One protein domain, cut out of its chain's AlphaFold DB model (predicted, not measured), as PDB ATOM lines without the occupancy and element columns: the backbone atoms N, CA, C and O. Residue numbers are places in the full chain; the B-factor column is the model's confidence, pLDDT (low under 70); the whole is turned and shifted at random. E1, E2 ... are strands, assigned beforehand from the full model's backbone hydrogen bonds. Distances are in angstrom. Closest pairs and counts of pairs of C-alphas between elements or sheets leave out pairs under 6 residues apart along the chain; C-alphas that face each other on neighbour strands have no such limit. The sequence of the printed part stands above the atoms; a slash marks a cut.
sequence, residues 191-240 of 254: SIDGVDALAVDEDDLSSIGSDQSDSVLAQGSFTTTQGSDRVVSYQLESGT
ATOM      1  N   SER A 191       3.571  25.261 -18.783       75.88
ATOM      2  CA  SER A 191       2.212  25.348 -18.231       75.88
ATOM      3  C   SER A 191       1.581  26.720 -18.472       75.88
ATOM      4  O   SER A 191       2.240  27.761 -18.434       75.88
ATOM      5  N   ILE A 192       0.267  26.727 -18.716       79.75
ATOM      6  CA  ILE A 192      -0.551  27.944 -18.695       79.75
ATOM      7  C   ILE A 192      -1.300  27.977 -17.368       79.75
ATOM      8  O   ILE A 192      -2.066  27.065 -17.060       79.75
ATOM      9  N   ASP A 193      -1.119  29.065 -16.630       79.88
ATOM     10  CA  ASP A 193      -1.678  29.280 -15.301       79.88
ATOM     11  C   ASP A 193      -2.510  30.568 -15.257       79.88
ATOM     12  O   ASP A 193      -2.489  31.384 -16.183       79.88
ATOM     13  N   GLY A 194      -3.267  30.760 -14.174       75.31
ATOM     14  CA  GLY A 194      -3.983  32.018 -13.926       75.31
ATOM     15  C   GLY A 194      -5.047  32.352 -14.976       75.31
ATOM     16  O   GLY A 194      -5.238  33.520 -15.298       75.31
ATOM     17  N   VAL A 195      -5.705  31.338 -15.544       77.56
ATOM     18  CA  VAL A 195      -6.778  31.533 -16.525       77.56
ATOM     19  C   VAL A 195      -8.076  31.876 -15.799       77.56
ATOM     20  O   VAL A 195      -8.699  31.010 -15.182       77.56
ATOM     21  N   ASP A 196      -8.502  33.131 -15.901       80.38
ATOM     22  CA  ASP A 196      -9.794  33.561 -15.373       80.38
ATOM     23  C   ASP A 196     -10.933  33.207 -16.333       80.38
ATOM     24  O   ASP A 196     -10.861  33.426 -17.548       80.38
ATOM     25  N   ALA A 197     -12.028  32.688 -15.774       79.31
ATOM     26  CA  ALA A 197     -13.258  32.505 -16.525       79.31
ATOM     27  C   ALA A 197     -13.842  33.876 -16.892       79.31
ATOM     28  O   ALA A 197     -14.083  34.719 -16.027       79.31
ATOM     29  N   LEU A 198     -14.089  34.079 -18.183       82.81
ATOM     30  CA  LEU A 198     -14.706  35.290 -18.707       82.81
ATOM     31  C   LEU A 198     -16.202  35.074 -18.914       82.81
ATOM     32  O   LEU A 198     -16.616  34.054 -19.462       82.81
ATOM     33  N   ALA A 199     -16.999  36.055 -18.493       80.19
ATOM     34  CA  ALA A 199     -18.442  36.080 -18.682       80.19
ATOM     35  C   ALA A 199     -18.871  37.426 -19.272       80.19
ATOM     36  O   ALA A 199     -18.279  38.464 -18.975       80.19
ATOM     37  N   VAL A 200     -19.902  37.381 -20.104       82.38
ATOM     38  CA  VAL A 200     -20.636  38.539 -20.619       82.38
ATOM     39  C   VAL A 200     -22.118  38.278 -20.375       82.38
ATOM     40  O   VAL A 200     -22.538  37.121 -20.469       82.38
ATOM     41  N   ASP A 201     -22.884  39.317 -20.051       82.50
ATOM     42  CA  ASP A 201     -24.342  39.220 -19.960       82.50
ATOM     43  C   ASP A 201     -24.983  39.671 -21.279       82.50
ATOM     44  O   ASP A 201     -24.557  40.639 -21.918       82.50
ATOM     45  N   GLU A 202     -25.983  38.920 -21.731       80.31
ATOM     46  CA  GLU A 202     -26.730  39.256 -22.941       80.31
ATOM     47  C   GLU A 202     -27.744  40.379 -22.695       80.31
ATOM     48  O   GLU A 202     -28.152  41.055 -23.646       80.31
ATOM     49  N   ASP A 203     -28.150  40.610 -21.444       82.31
ATOM     50  CA  ASP A 203     -29.091  41.673 -21.093       82.31
ATOM     51  C   ASP A 203     -28.506  43.093 -21.226       82.31
ATOM     52  O   ASP A 203     -29.255  44.078 -21.219       82.31
ATOM     53  N   ASP A 204     -27.202  43.186 -21.483       85.56
ATOM     54  CA  ASP A 204     -26.486  44.418 -21.800       85.56
ATOM     55  C   ASP A 204     -26.310  44.679 -23.300       85.56
ATOM     56  O   ASP A 204     -25.797  45.726 -23.717       85.56
ATOM     57  N   LEU A 205     -26.755  43.758 -24.162       84.00
ATOM     58  CA  LEU A 205     -26.664  43.942 -25.607       84.00
ATOM     59  C   LEU A 205     -27.502  45.142 -26.060       84.00
ATOM     60  O   LEU A 205     -28.720  45.202 -25.880       84.00
ATOM     61  N   SER A 206     -26.854  46.090 -26.739       80.81
ATOM     62  CA  SER A 206     -27.516  47.306 -27.216       80.81
ATOM     63  C   SER A 206     -28.765  46.983 -28.038       80.81
ATOM     64  O   SER A 206     -28.720  46.113 -28.912       80.81
ATOM     65  N   SER A 207     -29.851  47.724 -27.816       77.25
ATOM     66  CA  SER A 207     -31.149  47.631 -28.508       77.25
ATOM     67  C   SER A 207     -32.013  46.391 -28.243       77.25
ATOM     68  O   SER A 207     -33.187  46.425 -28.612       77.25
ATOM     69  N   ILE A 208     -31.485  45.342 -27.605       77.19
ATOM     70  CA  ILE A 208     -32.211  44.077 -27.373       77.19
ATOM     71  C   ILE A 208     -32.206  43.674 -25.888       77.19
ATOM     72  O   ILE A 208     -33.205  43.139 -25.417       77.19
ATOM     73  N   GLY A 209     -31.136  43.968 -25.149       78.69
ATOM     74  CA  GLY A 209     -30.992  43.643 -23.732       78.69
ATOM     75  C   GLY A 209     -31.892  44.468 -22.800       78.69
ATOM     76  O   GLY A 209     -32.324  45.577 -23.139       78.69
ATOM     77  N   SER A 210     -32.218  43.920 -21.627       83.31
ATOM     78  CA  SER A 210     -33.121  44.548 -20.656       83.31
ATOM     79  C   SER A 210     -32.473  45.577 -19.723       83.31
ATOM     80  O   SER A 210     -33.194  46.480 -19.294       83.31
ATOM     81  N   ASP A 211     -31.173  45.470 -19.423       85.50
ATOM     82  CA  ASP A 211     -30.448  46.386 -18.521       85.50
ATOM     83  C   ASP A 211     -29.625  47.417 -19.324       85.50
ATOM     84  O   ASP A 211     -29.803  48.627 -19.154       85.50
ATOM     85  N   GLN A 212     -28.853  46.963 -20.327       86.25
ATOM     86  CA  GLN A 212     -28.050  47.810 -21.240       86.25
ATOM     87  C   GLN A 212     -27.124  48.802 -20.518       86.25
ATOM     88  O   GLN A 212     -26.805  49.867 -21.068       86.25
ATOM     89  N   SER A 213     -26.729  48.498 -19.283       84.56
ATOM     90  CA  SER A 213     -25.996  49.429 -18.426       84.56
ATOM     91  C   SER A 213     -24.556  48.996 -18.165       84.56
ATOM     92  O   SER A 213     -23.710  49.870 -17.938       84.56
ATOM     93  N   ASP A 214     -24.259  47.705 -18.317       83.25
ATOM     94  CA  ASP A 214     -22.933  47.125 -18.147       83.25
ATOM     95  C   ASP A 214     -22.236  46.829 -19.498       83.25
ATOM     96  O   ASP A 214     -22.706  47.144 -20.597       83.25
ATOM     97  N   SER A 215     -20.992  46.348 -19.422       83.00
ATOM     98  CA  SER A 215     -20.095  46.174 -20.572       83.00
ATOM     99  C   SER A 215     -20.261  44.802 -21.226       83.00
ATOM    100  O   SER A 215     -19.990  43.781 -20.609       83.00
ATOM    101  N   VAL A 216     -20.514  44.778 -22.536       84.44
ATOM    102  CA  VAL A 216     -20.534  43.550 -23.367       84.44
ATOM    103  C   VAL A 216     -19.139  43.029 -23.753       84.44
ATOM    104  O   VAL A 216     -18.984  42.197 -24.646       84.44
ATOM    105  N   LEU A 217     -18.093  43.577 -23.140       82.62
ATOM    106  CA  LEU A 217     -16.705  43.220 -23.386       82.62
ATOM    107  C   LEU A 217     -16.148  42.495 -22.163       82.62
ATOM    108  O   LEU A 217     -16.113  43.063 -21.073       82.62
ATOM    109  N   ALA A 218     -15.661  41.273 -22.382       82.25
ATOM    110  CA  ALA A 218     -14.869  40.529 -21.416       82.25
ATOM    111  C   ALA A 218     -13.407  40.472 -21.870       82.25
ATOM    112  O   ALA A 218     -13.103  40.189 -23.030       82.25
ATOM    113  N   GLN A 219     -12.498  40.762 -20.945       84.62
ATOM    114  CA  GLN A 219     -11.056  40.669 -21.137       84.62
ATOM    115  C   GLN A 219     -10.475  39.860 -19.989       84.62
ATOM    116  O   GLN A 219     -10.882  40.037 -18.844       84.62
ATOM    117  N   GLY A 220      -9.512  39.006 -20.309       80.06
ATOM    118  CA  GLY A 220      -8.774  38.214 -19.341       80.06
ATOM    119  C   GLY A 220      -7.298  38.211 -19.684       80.06
ATOM    120  O   GLY A 220      -6.890  38.581 -20.788       80.06
ATOM    121  N   SER A 221      -6.508  37.775 -18.721       83.56
ATOM    122  CA  SER A 221      -5.101  37.457 -18.898       83.56
ATOM    123  C   SER A 221      -4.873  36.018 -18.471       83.56
ATOM    124  O   SER A 221      -5.639  35.477 -17.680       83.56
ATOM    125  N   PHE A 222      -3.807  35.426 -18.982       82.56
ATOM    126  CA  PHE A 222      -3.228  34.212 -18.434       82.56
ATOM    127  C   PHE A 222      -1.743  34.472 -18.196       82.56
ATOM    128  O   PHE A 222      -1.157  35.391 -18.779       82.56
ATOM    129  N   THR A 223      -1.143  33.663 -17.340       81.12
ATOM    130  CA  THR A 223       0.302  33.623 -17.133       81.12
ATOM    131  C   THR A 223       0.861  32.323 -17.694       81.12
ATOM    132  O   THR A 223       0.123  31.379 -17.983       81.12
ATOM    133  N   THR A 224       2.169  32.270 -17.909       77.62
ATOM    134  CA  THR A 224       2.829  31.080 -18.447       77.62
ATOM    135  C   THR A 224       4.115  30.834 -17.699       77.62
ATOM    136  O   THR A 224       4.912  31.763 -17.543       77.62
ATOM    137  N   THR A 225       4.318  29.586 -17.310       73.81
ATOM    138  CA  THR A 225       5.599  29.082 -16.826       73.81
ATOM    139  C   THR A 225       6.294  28.465 -18.029       73.81
ATOM    140  O   THR A 225       5.772  27.532 -18.638       73.81
ATOM    141  N   GLN A 226       7.388  29.090 -18.466       64.62
ATOM    142  CA  GLN A 226       7.987  28.802 -19.772       64.62
ATOM    143  C   GLN A 226       9.098  27.749 -19.742       64.62
ATOM    144  O   GLN A 226       9.499  27.325 -20.822       64.62
ATOM    145  N   GLY A 227       9.596  27.386 -18.558       67.69
ATOM    146  CA  GLY A 227      10.773  26.531 -18.427       67.69
ATOM    147  C   GLY A 227      12.041  27.138 -19.032       67.69
ATOM    148  O   GLY A 227      12.092  28.341 -19.333       67.69
ATOM    149  N   SER A 228      13.045  26.284 -19.242       65.00
ATOM    150  CA  SER A 228      14.368  26.665 -19.766       65.00
ATOM    151  C   SER A 228      14.307  27.038 -21.246       65.00
ATOM    152  O   SER A 228      14.898  28.018 -21.713       65.00
ATOM    153  N   ASP A 229      13.480  26.291 -21.976       64.19
ATOM    154  CA  ASP A 229      13.430  26.288 -23.435       64.19
ATOM    155  C   ASP A 229      12.605  27.430 -24.033       64.19
ATOM    156  O   ASP A 229      12.638  27.673 -25.245       64.19
ATOM    157  N   ARG A 230      11.928  28.202 -23.172       71.00
ATOM    158  CA  ARG A 230      11.049  29.328 -23.513       71.00
ATOM    159  C   ARG A 230       9.839  28.909 -24.350       71.00
ATOM    160  O   ARG A 230       9.841  27.974 -25.144       71.00
ATOM    161  N   VAL A 231       8.769  29.694 -24.261       73.75
ATOM    162  CA  VAL A 231       7.575  29.415 -25.062       73.75
ATOM    163  C   VAL A 231       7.714  29.996 -26.463       73.75
ATOM    164  O   VAL A 231       7.846  31.204 -26.661       73.75
ATOM    165  N   VAL A 232       7.636  29.117 -27.463       74.19
ATOM    166  CA  VAL A 232       7.778  29.477 -28.883       74.19
ATOM    167  C   VAL A 232       6.479  30.034 -29.477       74.19
ATOM    168  O   VAL A 232       6.517  30.910 -30.344       74.19
ATOM    169  N   SER A 233       5.312  29.550 -29.037       81.19
ATOM    170  CA  SER A 233       4.021  30.016 -29.557       81.19
ATOM    171  C   SER A 233       2.861  29.775 -28.601       81.19
ATOM    172  O   SER A 233       2.823  28.761 -27.912       81.19
ATOM    173  N   TYR A 234       1.861  30.652 -28.674       81.94
ATOM    174  CA  TYR A 234       0.550  30.456 -28.065       81.94
ATOM    175  C   TYR A 234      -0.485  30.218 -29.159       81.94
ATOM    176  O   TYR A 234      -0.574  30.997 -30.110       81.94
ATOM    177  N   GLN A 235      -1.291  29.171 -29.012       83.00
ATOM    178  CA  GLN A 235      -2.402  28.888 -29.912       83.00
ATOM    179  C   GLN A 235      -3.675  28.663 -29.100       83.00
ATOM    180  O   GLN A 235      -3.697  27.871 -28.165       83.00
ATOM    181  N   LEU A 236      -4.748  29.348 -29.489       76.62
ATOM    182  CA  LEU A 236      -6.092  29.039 -29.014       76.62
ATOM    183  C   LEU A 236      -6.662  27.941 -29.911       76.62
ATOM    184  O   LEU A 236      -6.810  28.138 -31.120       76.62
ATOM    185  N   GLU A 237      -6.954  26.776 -29.343       74.50
ATOM    186  CA  GLU A 237      -7.592  25.694 -30.083       74.50
ATOM    187  C   GLU A 237      -9.112  25.901 -30.100       74.50
ATOM    188  O   GLU A 237      -9.764  25.922 -29.062       74.50
ATOM    189  N   SER A 238      -9.700  26.045 -31.290       62.47
ATOM    190  CA  SER A 238     -11.153  26.186 -31.484       62.47
ATOM    191  C   SER A 238     -11.861  24.832 -31.670       62.47
ATOM    192  O   SER A 238     -12.884  24.755 -32.350       62.47
ATOM    193  N   GLY A 239     -11.253  23.741 -31.191       61.75
ATOM    194  CA  GLY A 239     -11.716  22.363 -31.414       61.75
ATOM    195  C   GLY A 239     -12.968  22.002 -30.613       61.75
ATOM    196  O   GLY A 239     -13.739  21.129 -31.012       61.75
ATOM    197  N   THR A 240     -13.206  22.714 -29.516       60.88
ATOM    198  CA  THR A 240     -14.504  22.809 -28.858       60.88
ATOM    199  C   THR A 240     -15.145  24.117 -29.311       60.88
ATOM    200  O   THR A 240     -14.466  25.130 -29.426       60.88
TER     201      THR A 240
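This is residues 191 to 240 of the 254 residues of the protein "RTX toxin and related Ca2+-binding protein" of Vibrio sp. JCM 18905 (UniProt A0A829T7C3). With little regular structure, this is a long, thin hairpin of mostly unnamed chain: residues 194 to 222 run out from E1, loop round at the far end and come back to E2 beside it. Beyond E2 the strand end turns again, and residues 235 to 240 stick out as a free tail. The printed part has 50 residues, no named helix and two strands, E1 then E2, antiparallel; it is all strand by class, with 6 residues in named elements. It is extended, radius of gyration of the C-alphas 16.5 A, spanning 50 by 21 by 13 A.

Start at E1, residues 191 to 193, and look across to E2, residues 223 to 225: they are a hairpin, antiparallel at 149 degrees. C-alphas 192 and 224 face each other at 4.6 A. N 223 and O 193 are within hydrogen-bond range at 2.9 A.

Find C-alpha 191 at (2.212, 25.348, -18.231); E1 runs 6.3 A from there. E2 runs 7.0 A to C-alpha 225 at (5.599, 29.082, -16.826).

The C-alphas of Ser 207 and Ser 228 are farthest apart, 50.9 A. The printed part has no cut; E1 to E2 is a long link. Look for low confidence, under 70, at residues 226 to 229 and 238 to 240.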